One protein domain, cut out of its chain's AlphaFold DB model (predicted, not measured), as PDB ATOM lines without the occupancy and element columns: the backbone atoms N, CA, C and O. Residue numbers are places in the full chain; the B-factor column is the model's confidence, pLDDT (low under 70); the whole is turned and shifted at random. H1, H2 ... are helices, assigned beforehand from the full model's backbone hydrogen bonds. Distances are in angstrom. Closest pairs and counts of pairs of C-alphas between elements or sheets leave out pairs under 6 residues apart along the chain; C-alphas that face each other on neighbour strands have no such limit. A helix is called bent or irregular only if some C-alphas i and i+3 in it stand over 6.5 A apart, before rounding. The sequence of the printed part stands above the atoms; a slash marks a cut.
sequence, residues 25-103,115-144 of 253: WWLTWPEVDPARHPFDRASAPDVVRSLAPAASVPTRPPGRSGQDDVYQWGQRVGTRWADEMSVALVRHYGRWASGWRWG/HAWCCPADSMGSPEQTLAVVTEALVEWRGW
ATOM      1  N   TRP A  25     228.165 227.844 200.453       90.69
ATOM      2  CA  TRP A  25     226.834 228.384 200.766       90.69
ATOM      3  C   TRP A  25     225.698 227.706 199.981       90.69
ATOM      4  O   TRP A  25     224.549 227.721 200.420       90.69
ATOM      5  N   TRP A  26     226.022 227.078 198.848       91.25
ATOM      6  CA  TRP A  26     225.066 226.409 197.960       91.25
ATOM      7  C   TRP A  26     224.988 224.895 198.160       91.25
ATOM      8  O   TRP A  26     224.397 224.204 197.327       91.25
ATOM      9  N   LEU A  27     225.618 224.364 199.208       95.44
ATOM     10  CA  LEU A  27     225.606 222.937 199.490       95.44
ATOM     11  C   LEU A  27     224.247 222.490 200.028       95.44
ATOM     12  O   LEU A  27     223.726 223.012 201.018       95.44
ATOM     13  N   THR A  28     223.681 221.478 199.382       95.06
ATOM     14  CA  THR A  28     222.475 220.790 199.847       95.06
ATOM     15  C   THR A  28     222.845 219.534 200.630       95.06
ATOM     16  O   THR A  28     223.921 218.973 200.434       95.06
ATOM     17  N   TRP A  29     221.944 219.046 201.491       96.19
ATOM     18  CA  TRP A  29     222.219 217.837 202.273       96.19
ATOM     19  C   TRP A  29     222.620 216.626 201.409       96.19
ATOM     20  O   TRP A  29     223.643 216.014 201.705       96.19
ATOM     21  N   PRO A  30     221.917 216.304 200.300       94.94
ATOM     22  CA  PRO A  30     222.312 215.217 199.400       94.94
ATOM     23  C   PRO A  30     223.746 215.281 198.867       94.94
ATOM     24  O   PRO A  30     224.251 214.257 198.414       94.94
ATOM     25  N   GLU A  31     224.360 216.464 198.862       96.56
ATOM     26  CA  GLU A  31     225.707 216.703 198.346       96.56
ATOM     27  C   GLU A  31     226.775 216.671 199.423       96.56
ATOM     28  O   GLU A  31     227.941 216.573 199.064       96.56
ATOM     29  N   VAL A  32     226.401 216.798 200.699       97.31
ATOM     30  CA  VAL A  32     227.322 216.770 201.847       97.31
ATOM     31  C   VAL A  32     227.141 215.545 202.732       97.31
ATOM     32  O   VAL A  32     227.972 215.318 203.604       97.31
ATOM     33  N   ASP A  33     226.094 214.751 202.499       96.94
ATOM     34  CA  ASP A  33     225.801 213.508 203.212       96.94
ATOM     35  C   ASP A  33     227.026 212.569 203.190       96.94
ATOM     36  O   ASP A  33     227.347 211.987 202.141       96.94
ATOM     37  N   PRO A  34     227.720 212.382 204.332       97.25
ATOM     38  CA  PRO A  34     228.931 211.571 204.403       97.25
ATOM     39  C   PRO A  34     228.740 210.135 203.904       97.25
ATOM     40  O   PRO A  34     229.693 209.543 203.391       97.25
ATOM     41  N   ALA A  35     227.522 209.583 203.999       96.00
ATOM     42  CA  ALA A  35     227.208 208.232 203.540       96.00
ATOM     43  C   ALA A  35     227.272 208.085 202.010       96.00
ATOM     44  O   ALA A  35     227.457 206.980 201.500       96.00
ATOM     45  N   ARG A  36     227.148 209.190 201.263       95.94
ATOM     46  CA  ARG A  36     227.214 209.220 199.789       95.94
ATOM     47  C   ARG A  36     228.615 209.470 199.251       95.94
ATOM     48  O   ARG A  36     228.861 209.276 198.061       95.94
ATOM     49  N   HIS A  37     229.529 209.885 200.120       95.00
ATOM     50  CA  HIS A  37     230.870 210.306 199.753       95.00
ATOM     51  C   HIS A  37     231.889 209.561 200.618       95.00
ATOM     52  O   HIS A  37     232.262 210.061 201.675       95.00
ATOM     53  N   PRO A  38     232.356 208.364 200.227       93.69
ATOM     54  CA  PRO A  38     233.442 207.698 200.937       93.69
ATOM     55  C   PRO A  38     234.684 208.594 201.001       93.69
ATOM     56  O   PRO A  38     235.072 209.195 200.000       93.69
ATOM     57  N   PHE A  39     235.310 208.683 202.173       97.38
ATOM     58  CA  PHE A  39     236.504 209.495 202.380       97.38
ATOM     59  C   PHE A  39     237.438 208.815 203.377       97.38
ATOM     60  O   PHE A  39     237.043 208.534 204.508       97.38
ATOM     61  N   ASP A  40     238.680 208.568 202.962       97.25
ATOM     62  CA  ASP A  40     239.733 208.084 203.851       97.25
ATOM     63  C   ASP A  40     240.642 209.241 204.273       97.25
ATOM     64  O   ASP A  40     241.461 209.734 203.491       97.25
ATOM     65  N   ARG A  41     240.523 209.622 205.550       97.75
ATOM     66  CA  ARG A  41     241.318 210.685 206.181       97.75
ATOM     67  C   ARG A  41     242.823 210.405 206.093       97.75
ATOM     68  O   ARG A  41     243.598 211.352 206.017       97.75
ATOM     69  N   ALA A  42     243.241 209.135 206.093       97.69
ATOM     70  CA  ALA A  42     244.653 208.761 206.041       97.69
ATOM     71  C   ALA A  42     245.267 208.975 204.648       97.69
ATOM     72  O   ALA A  42     246.422 209.382 204.554       97.69
ATOM     73  N   SER A  43     244.493 208.754 203.582       97.81
ATOM     74  CA  SER A  43     244.922 209.000 202.196       97.81
ATOM     75  C   SER A  43     244.864 210.471 201.768       97.81
ATOM     76  O   SER A  43     245.516 210.856 200.795       97.81
ATOM     77  N   ALA A  44     244.111 211.310 202.489       98.25
ATOM     78  CA  ALA A  44     243.867 212.703 202.115       98.25
ATOM     79  C   ALA A  44     245.147 213.524 201.833       98.25
ATOM     80  O   ALA A  44     245.161 214.221 200.815       98.25
ATOM     81  N   PRO A  45     246.240 213.418 202.625       98.56
ATOM     82  CA  PRO A  45     247.485 214.126 202.329       98.56
ATOM     83  C   PRO A  45     248.081 213.765 200.961       98.56
ATOM     84  O   PRO A  45     248.585 214.635 200.251       98.56
ATOM     85  N   ASP A  46     248.039 212.487 200.583       98.62
ATOM     86  CA  ASP A  46     248.618 212.013 199.325       98.62
ATOM     87  C   ASP A  46     247.762 212.433 198.132       98.62
ATOM     88  O   ASP A  46     248.295 212.885 197.117       98.62
ATOM     89  N   VAL A  47     246.436 212.388 198.287       98.50
ATOM     90  CA  VAL A  47     245.514 212.918 197.280       98.50
ATOM     91  C   VAL A  47     245.757 214.407 197.069       98.50
ATOM     92  O   VAL A  47     245.985 214.805 195.931       98.50
ATOM     93  N   VAL A  48     245.777 215.220 198.132       98.69
ATOM     94  CA  VAL A  48     245.988 216.677 198.035       98.69
ATOM     95  C   VAL A  48     247.288 216.998 197.295       98.69
ATOM     96  O   VAL A  48     247.284 217.843 196.403       98.69
ATOM     97  N   ARG A  49     248.384 216.284 197.586       98.69
ATOM     98  CA  ARG A  49     249.672 216.453 196.883       98.69
ATOM     99  C   ARG A  49     249.641 216.021 195.418       98.69
ATOM    100  O   ARG A  49     250.457 216.498 194.637       98.69
ATOM    101  N   SER A  50     248.736 215.119 195.041       98.50
ATOM    102  CA  SER A  50     248.601 214.632 193.663       98.50
ATOM    103  C   SER A  50     247.795 215.562 192.748       98.50
ATOM    104  O   SER A  50     247.844 215.416 191.526       98.50
ATOM    105  N   LEU A  51     247.044 216.515 193.314       98.69
ATOM    106  CA  LEU A  51     246.207 217.436 192.544       98.69
ATOM    107  C   LEU A  51     247.060 218.444 191.767       98.69
ATOM    108  O   LEU A  51     248.075 218.929 192.260       98.69
ATOM    109  N   ALA A  52     246.614 218.829 190.567       98.38
ATOM    110  CA  ALA A  52     247.379 219.730 189.698       98.38
ATOM    111  C   ALA A  52     247.816 221.055 190.374       98.38
ATOM    112  O   ALA A  52     248.987 221.411 190.227       98.38
ATOM    113  N   PRO A  53     246.974 221.753 191.171       98.31
ATOM    114  CA  PRO A  53     247.393 222.978 191.864       98.31
ATOM    115  C   PRO A  53     248.495 222.764 192.914       98.31
ATOM    116  O   PRO A  53     249.199 223.712 193.264       98.31
ATOM    117  N   ALA A  54     248.698 221.537 193.407       98.31
ATOM    118  CA  ALA A  54     249.762 221.228 194.364       98.31
ATOM    119  C   ALA A  54     251.169 221.324 193.751       98.31
ATOM    120  O   ALA A  54     252.139 221.528 194.476       98.31
ATOM    121  N   ALA A  55     251.296 221.239 192.423       97.44
ATOM    122  CA  ALA A  55     252.573 221.427 191.733       97.44
ATOM    123  C   ALA A  55     253.005 222.905 191.648       97.44
ATOM    124  O   ALA A  55     254.151 223.192 191.307       97.44
ATOM    125  N   SER A  56     252.101 223.843 191.937       97.12
ATOM    126  CA  SER A  56     252.309 225.282 191.745       97.12
ATOM    127  C   SER A  56     251.846 226.107 192.946       97.12
ATOM    128  O   SER A  56     251.283 227.187 192.773       97.12
ATOM    129  N   VAL A  57     252.065 225.604 194.167       98.06
ATOM    130  CA  VAL A  57     251.719 226.338 195.393       98.06
ATOM    131  C   VAL A  57     252.567 227.610 195.496       98.06
ATOM    132  O   VAL A  57     253.799 227.520 195.550       98.06
ATOM    133  N   PRO A  58     251.953 228.804 195.530       96.81
ATOM    134  CA  PRO A  58     252.704 230.040 195.623       96.81
ATOM    135  C   PRO A  58     253.259 230.208 197.042       96.81
ATOM    136  O   PRO A  58     252.592 229.918 198.032       96.81
ATOM    137  N   THR A  59     254.494 230.698 197.144       94.00
ATOM    138  CA  THR A  59     255.122 230.987 198.440       94.00
ATOM    139  C   THR A  59     254.691 232.361 198.935       94.00
ATOM    140  O   THR A  59     254.795 233.349 198.201       94.00
ATOM    141  N   ARG A  60     254.231 232.426 200.186       94.31
ATOM    142  CA  ARG A  60     253.822 233.677 200.832       94.31
ATOM    143  C   ARG A  60     255.026 234.605 201.068       94.31
ATOM    144  O   ARG A  60     256.053 234.139 201.570       94.31
ATOM    145  N   PRO A  61     254.915 235.919 200.792       94.00
ATOM    146  CA  PRO A  61     255.917 236.899 201.199       94.00
ATOM    147  C   PRO A  61     256.140 236.913 202.726       94.00
ATOM    148  O   PRO A  61     255.209 236.650 203.500       94.00
ATOM    149  N   PRO A  62     257.359 237.217 203.206       92.50
ATOM    150  CA  PRO A  62     257.598 237.393 204.634       92.50
ATOM    151  C   PRO A  62     256.857 238.637 205.141       92.50
ATOM    152  O   PRO A  62     256.769 239.630 204.432       92.50
ATOM    153  N   GLY A  63     256.365 238.609 206.381       92.75
ATOM    154  CA  GLY A  63     255.656 239.752 206.967       92.75
ATOM    155  C   GLY A  63     254.376 239.363 207.695       92.75
ATOM    156  O   GLY A  63     254.014 238.184 207.774       92.75
ATOM    157  N   ARG A  64     253.698 240.364 208.260       90.44
ATOM    158  CA  ARG A  64     252.389 240.189 208.912       90.44
ATOM    159  C   ARG A  64     251.283 240.330 207.876       90.44
ATOM    160  O   ARG A  64     251.402 241.147 206.978       90.44
ATOM    161  N   SER A  65     250.186 239.609 208.049       85.81
ATOM    162  CA  SER A  65     249.102 239.552 207.059       85.81
ATOM    163  C   SER A  65     248.379 240.881 206.842       85.81
ATOM    164  O   SER A  65     247.891 241.129 205.750       85.81
ATOM    165  N   GLY A  66     248.385 241.770 207.842       85.31
ATOM    166  CA  GLY A  66     247.887 243.144 207.707       85.31
ATOM    167  C   GLY A  66     248.860 244.128 207.043       85.31
ATOM    168  O   GLY A  66     248.551 245.313 206.985       85.31
ATOM    169  N   GLN A  67     250.047 243.691 206.606       92.69
ATOM    170  CA  GLN A  67     250.919 244.514 205.763       92.69
ATOM    171  C   GLN A  67     250.399 244.501 204.326       92.69
ATOM    172  O   GLN A  67     249.988 243.454 203.824       92.69
ATOM    173  N   ASP A  68     250.428 245.662 203.669       92.56
ATOM    174  CA  ASP A  68     249.812 245.857 202.353       92.56
ATOM    175  C   ASP A  68     250.310 244.863 201.298       92.56
ATOM    176  O   ASP A  68     249.518 244.349 200.513       92.56
ATOM    177  N   ASP A  69     251.604 244.556 201.277       92.50
ATOM    178  CA  ASP A  69     252.208 243.630 200.318       92.50
ATOM    179  C   ASP A  69     251.731 242.186 200.521       92.50
ATOM    180  O   ASP A  69     251.330 241.524 199.560       92.50
ATOM    181  N   VAL A  70     251.707 241.713 201.768       94.38
ATOM    182  CA  VAL A  70     251.213 240.379 202.130       94.38
ATOM    183  C   VAL A  70     249.711 240.271 201.876       94.38
ATOM    184  O   VAL A  70     249.256 239.282 201.297       94.38
ATOM    185  N   TYR A  71     248.943 241.293 202.257       91.12
ATOM    186  CA  TYR A  71     247.502 241.343 202.033       91.12
ATOM    187  C   TYR A  71     247.174 241.308 200.536       91.12
ATOM    188  O   TYR A  71     246.410 240.458 200.082       91.12
ATOM    189  N   GLN A  72     247.795 242.179 199.733       91.69
ATOM    190  CA  GLN A  72     247.566 242.228 198.285       91.69
ATOM    191  C   GLN A  72     248.014 240.940 197.587       91.69
ATOM    192  O   GLN A  72     247.336 240.483 196.663       91.69
ATOM    193  N   TRP A  73     249.117 240.330 198.030       94.94
ATOM    194  CA  TRP A  73     249.528 239.009 197.553       94.94
ATOM    195  C   TRP A  73     248.468 237.948 197.864       94.94
ATOM    196  O   TRP A  73     248.088 237.193 196.967       94.94
ATOM    197  N   GLY A  74     247.946 237.927 199.094       93.69
ATOM    198  CA  GLY A  74     246.909 236.990 199.521       93.69
ATOM    199  C   GLY A  74     245.656 237.111 198.662       93.69
ATOM    200  O   GLY A  74     245.206 236.114 198.106       93.69
ATOM    201  N   GLN A  75     245.172 238.339 198.456       89.31
ATOM    202  CA  GLN A  75     243.964 238.607 197.673       89.31
ATOM    203  C   GLN A  75     244.090 238.215 196.196       89.31
ATOM    204  O   GLN A  75     243.097 237.841 195.578       89.31
ATOM    205  N   ARG A  76     245.291 238.300 195.611       90.62
ATOM    206  CA  ARG A  76     245.488 238.084 194.167       90.62
ATOM    207  C   ARG A  76     246.016 236.699 193.831       90.62
ATOM    208  O   ARG A  76     245.472 236.014 192.972       90.62
ATOM    209  N   VAL A  77     247.117 236.318 194.467       95.25
ATOM    210  CA  VAL A  77     247.852 235.087 194.164       95.25
ATOM    211  C   VAL A  77     247.307 233.942 195.004       95.25
ATOM    212  O   VAL A  77     247.000 232.878 194.470       95.25
ATOM    213  N   GLY A  78     247.143 234.183 196.305       95.44
ATOM    214  CA  GLY A  78     246.656 233.182 197.244       95.44
ATOM    215  C   GLY A  78     245.211 232.758 196.962       95.44
ATOM    216  O   GLY A  78     244.949 231.571 196.790       95.44
ATOM    217  N   THR A  79     244.288 233.717 196.832       94.44
ATOM    218  CA  THR A  79     242.866 233.448 196.545       94.44
ATOM    219  C   THR A  79     242.684 232.695 195.235       94.44
ATOM    220  O   THR A  79     241.940 231.720 195.188       94.44
ATOM    221  N   ARG A  80     243.404 233.089 194.178       95.56
ATOM    222  CA  ARG A  80     243.345 232.394 192.889       95.56
ATOM    223  C   ARG A  80     243.787 230.938 193.009       95.56
ATOM    224  O   ARG A  80     243.103 230.051 192.507       95.56
ATOM    225  N   TRP A  81     244.907 230.686 193.680       97.31
ATOM    226  CA  TRP A  81     245.371 229.319 193.904       97.31
ATOM    227  C   TRP A  81     244.382 228.513 194.762       97.31
ATOM    228  O   TRP A  81     244.123 227.348 194.465       97.31
ATOM    229  N   ALA A  82     243.779 229.125 195.785       97.06
ATOM    230  CA  ALA A  82     242.769 228.478 196.623       97.06
ATOM    231  C   ALA A  82     241.483 228.140 195.839       97.06
ATOM    232  O   ALA A  82     240.893 227.079 196.064       97.06
ATOM    233  N   ASP A  83     241.069 228.983 194.888       97.00
ATOM    234  CA  ASP A  83     239.971 228.695 193.954       97.00
ATOM    235  C   ASP A  83     240.326 227.497 193.055       97.00
ATOM    236  O   ASP A  83     239.550 226.544 192.958       97.00
ATOM    237  N   GLU A  84     241.527 227.482 192.469       97.62
ATOM    238  CA  GLU A  84     242.026 226.370 191.644       97.62
ATOM    239  C   GLU A  84     242.106 225.051 192.439       97.62
ATOM    240  O   GLU A  84     241.690 223.997 191.946       97.62
ATOM    241  N   MET A  85     242.577 225.100 193.690       98.50
ATOM    242  CA  MET A  85     242.591 223.954 194.604       98.50
ATOM    243  C   MET A  85     241.174 223.479 194.940       98.50
ATOM    244  O   MET A  85     240.914 222.277 194.924       98.50
ATOM    245  N   SER A  86     240.236 224.402 195.172       98.38
ATOM    246  CA  SER A  86     238.831 224.063 195.429       98.38
ATOM    247  C   SER A  86     238.203 223.331 194.244       98.38
ATOM    248  O   SER A  86     237.554 222.306 194.439       98.38
ATOM    249  N   VAL A  87     238.457 223.786 193.011       98.25
ATOM    250  CA  VAL A  87     238.007 223.090 191.794       98.25
ATOM    251  C   VAL A  87     238.604 221.683 191.719       98.25
ATOM    252  O   VAL A  87     237.894 220.722 191.418       98.25
ATOM    253  N   ALA A  88     239.900 221.527 191.998       98.62
ATOM    254  CA  ALA A  88     240.556 220.221 191.960       98.62
ATOM    255  C   ALA A  88     239.998 219.252 193.018       98.62
ATOM    256  O   ALA A  88     239.754 218.083 192.710       98.62
ATOM    257  N   LEU A  89     239.738 219.743 194.232       98.62
ATOM    258  CA  LEU A  89     239.125 218.975 195.314       98.62
ATOM    259  C   LEU A  89     237.690 218.564 194.981       98.62
ATOM    260  O   LEU A  89     237.354 217.392 195.131       98.62
ATOM    261  N   VAL A  90     236.865 219.487 194.478       98.44
ATOM    262  CA  VAL A  90     235.479 219.192 194.081       98.44
ATOM    263  C   VAL A  90     235.430 218.163 192.952       98.44
ATOM    264  O   VAL A  90     234.628 217.234 193.005       98.44
ATOM    265  N   ARG A  91     236.333 218.248 191.970       98.06
ATOM    266  CA  ARG A  91     236.433 217.240 190.901       98.06
ATOM    267  C   ARG A  91     236.819 215.855 191.409       98.06
ATOM    268  O   ARG A  91     236.392 214.867 190.820       98.06
ATOM    269  N   HIS A  92     237.641 215.775 192.454       98.19
ATOM    270  CA  HIS A  92     238.107 214.501 192.994       98.19
ATOM    271  C   HIS A  92     237.106 213.881 193.979       98.19
ATOM    272  O   HIS A  92     236.758 212.709 193.857       98.19
ATOM    273  N   TYR A  93     236.641 214.662 194.952       97.88
ATOM    274  CA  TYR A  93     235.826 214.184 196.070       97.88
ATOM    275  C   TYR A  93     234.321 214.436 195.895       97.88
ATOM    276  O   TYR A  93     233.515 213.837 196.609       97.88
ATOM    277  N   GLY A  94     233.926 215.288 194.950       97.38
ATOM    278  CA  GLY A  94     232.558 215.773 194.782       97.38
ATOM    279  C   GLY A  94     232.311 217.114 195.477       97.38
ATOM    280  O   GLY A  94     233.172 217.647 196.181       97.38
ATOM    281  N   ARG A  95     231.102 217.665 195.284       97.12
ATOM    282  CA  ARG A  95     230.740 219.021 195.739       97.12
ATOM    283  C   ARG A  95     230.946 219.253 197.232       97.12
ATOM    284  O   ARG A  95     231.331 220.368 197.583       97.12
ATOM    285  N   TRP A  96     230.772 218.241 198.094       98.00
ATOM    286  CA  TRP A  96     230.998 218.400 199.536       98.00
ATOM    287  C   TRP A  96     232.358 219.027 199.844       98.00
ATOM    288  O   TRP A  96     232.444 219.844 200.749       98.00
ATOM    289  N   ALA A  97     233.406 218.718 199.075       98.31
ATOM    290  CA  ALA A  97     234.753 219.193 199.363       98.31
ATOM    291  C   ALA A  97     234.904 220.720 199.258       98.31
ATOM    292  O   ALA A  97     235.852 221.255 199.819       98.31
ATOM    293  N   SER A  98     233.969 221.440 198.625       97.19
ATOM    294  CA  SER A  98     233.969 222.913 198.551       97.19
ATOM    295  C   SER A  98     233.939 223.617 199.919       97.19
ATOM    296  O   SER A  98     234.351 224.772 200.018       97.19
ATOM    297  N   GLY A  99     233.522 222.928 200.988       97.06
ATOM    298  CA  GLY A  99     233.526 223.456 202.357       97.06
ATOM    299  C   GLY A  99     234.894 223.538 203.033       97.06
ATOM    300  O   GLY A  99     234.988 224.159 204.087       97.06
ATOM    301  N   TRP A 100     235.959 222.982 202.442       98.12
ATOM    302  CA  TRP A 100     237.280 222.884 203.085       98.12
ATOM    303  C   TRP A 100     237.859 224.230 203.543       98.12
ATOM    304  O   TRP A 100     238.583 224.273 204.524       98.12
ATOM    305  N   ARG A 101     237.544 225.333 202.857       95.44
ATOM    306  CA  ARG A 101     238.027 226.687 203.186       95.44
ATOM    307  C   ARG A 101     236.961 227.586 203.807       95.44
ATOM    308  O   ARG A 101     237.110 228.810 203.832       95.44
ATOM    309  N   TRP A 102     235.849 226.999 204.244       95.06
ATOM    310  CA  TRP A 102     234.765 227.737 204.878       95.06
ATOM    311  C   TRP A 102     235.122 228.044 206.332       95.06
ATOM    312  O   TRP A 102     234.665 227.384 207.267       95.06
ATOM    313  N   GLY A 103     236.024 229.008 206.487       92.50
ATOM    314  CA  GLY A 103     236.620 229.344 207.766       92.50
ATOM    315  C   GLY A 103     235.679 230.097 208.707       92.50
ATOM    316  O   GLY A 103     234.725 230.739 208.258       92.50
ATOM    317  N   HIS A 115     238.333 225.730 211.201       96.50
ATOM    318  CA  HIS A 115     239.296 226.529 211.968       96.50
ATOM    319  C   HIS A 115     240.693 226.505 211.349       96.50
ATOM    320  O   HIS A 115     241.430 227.482 211.466       96.50
ATOM    321  N   ALA A 116     241.063 225.422 210.663       97.00
ATOM    322  CA  ALA A 116     242.393 225.260 210.079       97.00
ATOM    323  C   ALA A 116     242.681 226.251 208.934       97.00
ATOM    324  O   ALA A 116     243.840 226.562 208.666       97.00
ATOM    325  N   TRP A 117     241.646 226.777 208.271       96.19
ATOM    326  CA  TRP A 117     241.783 227.777 207.211       96.19
ATOM    327  C   TRP A 117     241.149 229.109 207.616       96.19
ATOM    328  O   TRP A 117     239.947 229.182 207.862       96.19
ATOM    329  N   CYS A 118     241.955 230.172 207.617       92.31
ATOM    330  CA  CYS A 118     241.494 231.549 207.775       92.31
ATOM    331  C   CYS A 118     241.440 232.212 206.400       92.31
ATOM    332  O   CYS A 118     240.412 232.186 205.743       92.31
ATOM    333  N   CYS A 119     242.547 232.759 205.907       92.12
ATOM    334  CA  CYS A 119     242.628 233.372 204.587       92.12
ATOM    335  C   CYS A 119     243.969 233.032 203.933       92.12
ATOM    336  O   CYS A 119     244.907 232.648 204.637       92.12
ATOM    337  N   PRO A 120     244.129 233.221 202.611       93.88
ATOM    338  CA  PRO A 120     245.402 232.939 201.958       93.88
ATOM    339  C   PRO A 120     246.599 233.665 202.596       93.88
ATOM    340  O   PRO A 120     247.690 233.107 202.680       93.88
ATOM    341  N   ALA A 121     246.398 234.885 203.105       92.56
ATOM    342  CA  ALA A 121     247.449 235.653 203.769       92.56
ATOM    343  C   ALA A 121     247.862 235.089 205.142       92.56
ATOM    344  O   ALA A 121     248.988 235.339 205.558       92.56
ATOM    345  N   ASP A 122     247.013 234.335 205.840       92.81
ATOM    346  CA  ASP A 122     247.327 233.760 207.160       92.81
ATOM    347  C   ASP A 122     247.617 232.258 207.115       92.81
ATOM    348  O   ASP A 122     248.346 231.741 207.958       92.81
ATOM    349  N   SER A 123     247.052 231.551 206.139       95.19
ATOM    350  CA  SER A 123     247.070 230.087 206.077       95.19
ATOM    351  C   SER A 123     248.116 229.530 205.110       95.19
ATOM    352  O   SER A 123     248.495 228.366 205.223       95.19
ATOM    353  N   MET A 124     248.613 230.340 204.169       96.44
ATOM    354  CA  MET A 124     249.664 229.917 203.238       96.44
ATOM    355  C   MET A 124     251.059 230.243 203.779       96.44
ATOM    356  O   MET A 124     251.291 231.289 204.379       96.44
ATOM    357  N   GLY A 125     252.016 229.353 203.522       94.44
ATOM    358  CA  GLY A 125     253.411 229.473 203.955       94.44
ATOM    359  C   GLY A 125     254.361 228.931 202.891       94.44
ATOM    360  O   GLY A 125     254.340 229.391 201.745       94.44
ATOM    361  N   SER A 126     255.182 227.938 203.249       95.81
ATOM    362  CA  SER A 126     255.845 227.092 202.248       95.81
ATOM    363  C   SER A 126     254.819 226.215 201.508       95.81
ATOM    364  O   SER A 126     253.710 226.009 202.018       95.81
ATOM    365  N   PRO A 127     255.158 225.659 200.330       97.44
ATOM    366  CA  PRO A 127     254.302 224.696 199.640       97.44
ATOM    367  C   PRO A 127     253.840 223.538 200.535       97.44
ATOM    368  O   PRO A 127     252.650 223.246 200.614       97.44
ATOM    369  N   GLU A 128     254.758 222.923 201.278       97.31
ATOM    370  CA  GLU A 128     254.478 221.772 202.141       97.31
ATOM    371  C   GLU A 128     253.558 222.147 203.301       97.31
ATOM    372  O   GLU A 128     252.609 221.419 203.590       97.31
ATOM    373  N   GLN A 129     253.819 223.291 203.940       97.56
ATOM    374  CA  GLN A 129     252.977 223.818 205.015       97.56
ATOM    375  C   GLN A 129     251.566 224.099 204.505       97.56
ATOM    376  O   GLN A 129     250.591 223.679 205.116       97.56
ATOM    377  N   THR A 130     251.458 224.743 203.347       98.44
ATOM    378  CA  THR A 130     250.171 225.096 202.747       98.44
ATOM    379  C   THR A 130     249.350 223.848 202.420       98.44
ATOM    380  O   THR A 130     248.175 223.779 202.764       98.44
ATOM    381  N   LEU A 131     249.954 222.823 201.808       98.69
ATOM    382  CA  LEU A 131     249.256 221.567 201.498       98.69
ATOM    383  C   LEU A 131     248.855 220.788 202.759       98.69
ATOM    384  O   LEU A 131     247.817 220.124 202.762       98.69
ATOM    385  N   ALA A 132     249.646 220.877 203.834       98.56
ATOM    386  CA  ALA A 132     249.273 220.314 205.128       98.56
ATOM    387  C   ALA A 132     248.026 221.008 205.700       98.56
ATOM    388  O   ALA A 132     247.087 220.314 206.081       98.56
ATOM    389  N   VAL A 133     247.969 222.343 205.654       98.50
ATOM    390  CA  VAL A 133     246.800 223.118 206.105       98.50
ATOM    391  C   VAL A 133     245.559 222.815 205.256       98.50
ATOM    392  O   VAL A 133     244.489 222.598 205.811       98.50
ATOM    393  N   VAL A 134     245.684 222.716 203.924       98.75
ATOM    394  CA  VAL A 134     244.565 222.290 203.051       98.75
ATOM    395  C   VAL A 134     244.027 220.923 203.472       98.75
ATOM    396  O   VAL A 134     242.817 220.716 203.533       98.75
ATOM    397  N   THR A 135     244.928 219.984 203.767       98.81
ATOM    398  CA  THR A 135     244.545 218.634 204.192       98.81
ATOM    399  C   THR A 135     243.828 218.660 205.539       98.81
ATOM    400  O   THR A 135     242.780 218.033 205.680       98.81
ATOM    401  N   GLU A 136     244.369 219.393 206.512       98.81
ATOM    402  CA  GLU A 136     243.766 219.565 207.835       98.81
ATOM    403  C   GLU A 136     242.360 220.159 207.725       98.81
ATOM    404  O   GLU A 136     241.413 219.588 208.255       98.81
ATOM    405  N   ALA A 137     242.209 221.226 206.944       98.69
ATOM    406  CA  ALA A 137     240.948 221.921 206.730       98.69
ATOM    407  C   ALA A 137     239.893 221.050 206.017       98.69
ATOM    408  O   ALA A 137     238.721 221.042 206.396       98.69
ATOM    409  N   LEU A 138     240.300 220.237 205.033       98.75
ATOM    410  CA  LEU A 138     239.414 219.266 204.379       98.75
ATOM    411  C   LEU A 138     238.950 218.163 205.344       98.75
ATOM    412  O   LEU A 138     237.772 217.799 205.352       98.75
ATOM    413  N   VAL A 139     239.869 217.620 206.149       98.81
ATOM    414  CA  VAL A 139     239.561 216.587 207.149       98.81
ATOM    415  C   VAL A 139     238.673 217.149 208.255       98.81
ATOM    416  O   VAL A 139     237.747 216.473 208.700       98.81
ATOM    417  N   GLU A 140     238.920 218.383 208.680       98.75
ATOM    418  CA  GLU A 140     238.111 219.095 209.660       98.75
ATOM    419  C   GLU A 140     236.684 219.314 209.151       98.75
ATOM    420  O   GLU A 140     235.722 218.962 209.836       98.75
ATOM    421  N   TRP A 141     236.541 219.826 207.927       98.50
ATOM    422  CA  TRP A 141     235.244 219.975 207.277       98.50
ATOM    423  C   TRP A 141     234.493 218.642 207.194       98.50
ATOM    424  O   TRP A 141     233.314 218.562 207.540       98.50
ATOM    425  N   ARG A 142     235.186 217.565 206.807       98.50
ATOM    426  CA  ARG A 142     234.603 216.221 206.805       98.50
ATOM    427  C   ARG A 142     234.134 215.795 208.197       98.50
ATOM    428  O   ARG A 142     233.029 215.275 208.328       98.50
ATOM    429  N   GLY A 143     234.966 216.004 209.213       98.56
ATOM    430  CA  GLY A 143     234.641 215.670 210.596       98.56
ATOM    431  C   GLY A 143     233.394 216.400 211.082       98.56
ATOM    432  O   GLY A 143     232.534 215.779 211.695       98.56
ATOM    433  N   TRP A 144     233.247 217.677 210.729       98.44
ATOM    434  CA  TRP A 144     232.047 218.453 211.027       98.44
ATOM    435  C   TRP A 144     230.780 217.875 210.372       98.44
ATOM    436  O   TRP A 144     229.735 217.791 211.016       98.44
TER     437      TRP A 144
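This is residues 25 to 103 and 115 to 144 of the 253 residues of an uncharacterized protein of Micromonospora palomenae (UniProt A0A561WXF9). One long helix, H4, runs through most of an elongated body, and a second long helix, H7, comes near it without touching. H5 folds back from H4 as a hairpin and packs on both long helices, H2 packs on H7, H3 and H6 pack on H4, and H1 packs on H5 at one end of the body. The printed part has 109 residues with seven named helices, H1 to H7 in chain order, and no named strand: the class is all helix. The whole is compact, with a radius of gyration of the C-alphas of 13.9 A, and spans 43 by 27 by 19 A.

H1, residues 29 to 32, touches H5, residues 95 to 101, closest at the C-alphas of Val 32 and Trp 96, 4.6 A. H2, residues 44 to 50, touches residues 131 to 139 of H7, residues 127 to 144; the closest C-alphas, of Pro 45 and Thr 135, are 5.7 A apart, at a steep tilt of 42 degrees, opposite ways. H3, residues 52 to 56, touches residues 81 to 88 of H4, residues 68 to 93, closest at the C-alphas of Pro 53 and Met 85, 5.6 A. H4 and H5 form a helical hairpin at a shallow tilt of 25 degrees, opposite ways, with the C-alphas of Val 90 and Ala 97 closest at 5.3 A. H6, residues 120 to 123, touches residues 70 to 82 of H4, closest at the C-alphas of Gly 74 and Ala 121, 4.5 A. H5 touches residues 134 to 141 of H7 at a steep tilt of 60 degrees, opposite ways; the C-alphas of Trp 100 and Leu 138 are closest at 4.4 A. H1 and H7 are apart, and so are H2 and H5. In H2 and H7 every O i to N i+4 pair is within hydrogen-bond range; H4 has 20 of 22, H3 0 of 1 but 2 of 2 O i to N i+3 pairs, and H5 0 of 3 but 3 of 4; H1 and H6 are too short for an i+4 pair.

H1 begins at C-alpha 29 (222.219, 217.837, 202.273). H4 measures 35.2 A from C-alpha 68 (249.812, 245.857, 202.353) to C-alpha 93, with a kink of 31 degrees near residue 79; it is neither bent nor irregular, but only just: C-alphas 75 and 78 are 6.1 A apart. H5, 12.9 A, is irregular, with C-alphas 98 and 101 7.2 A apart. H7, 25.8 A, ends at C-alpha 144 (232.047, 218.453, 211.027). H2 measures 9.9 A, H3 7.7 A, H6 5.3 A and H1 5.2 A.

The C-alphas farthest apart, of Ala 35 and Asp 68, are 43.9 A apart. Residues 104 to 114 are not printed, and C-alphas 103 and 115 are 5.7 A apart across the cut. The links H1 to H2 and H3 to H4 are long, 11 residues each. The mean pLDDT of the printed part is 96.1, and no printed residue is under 70.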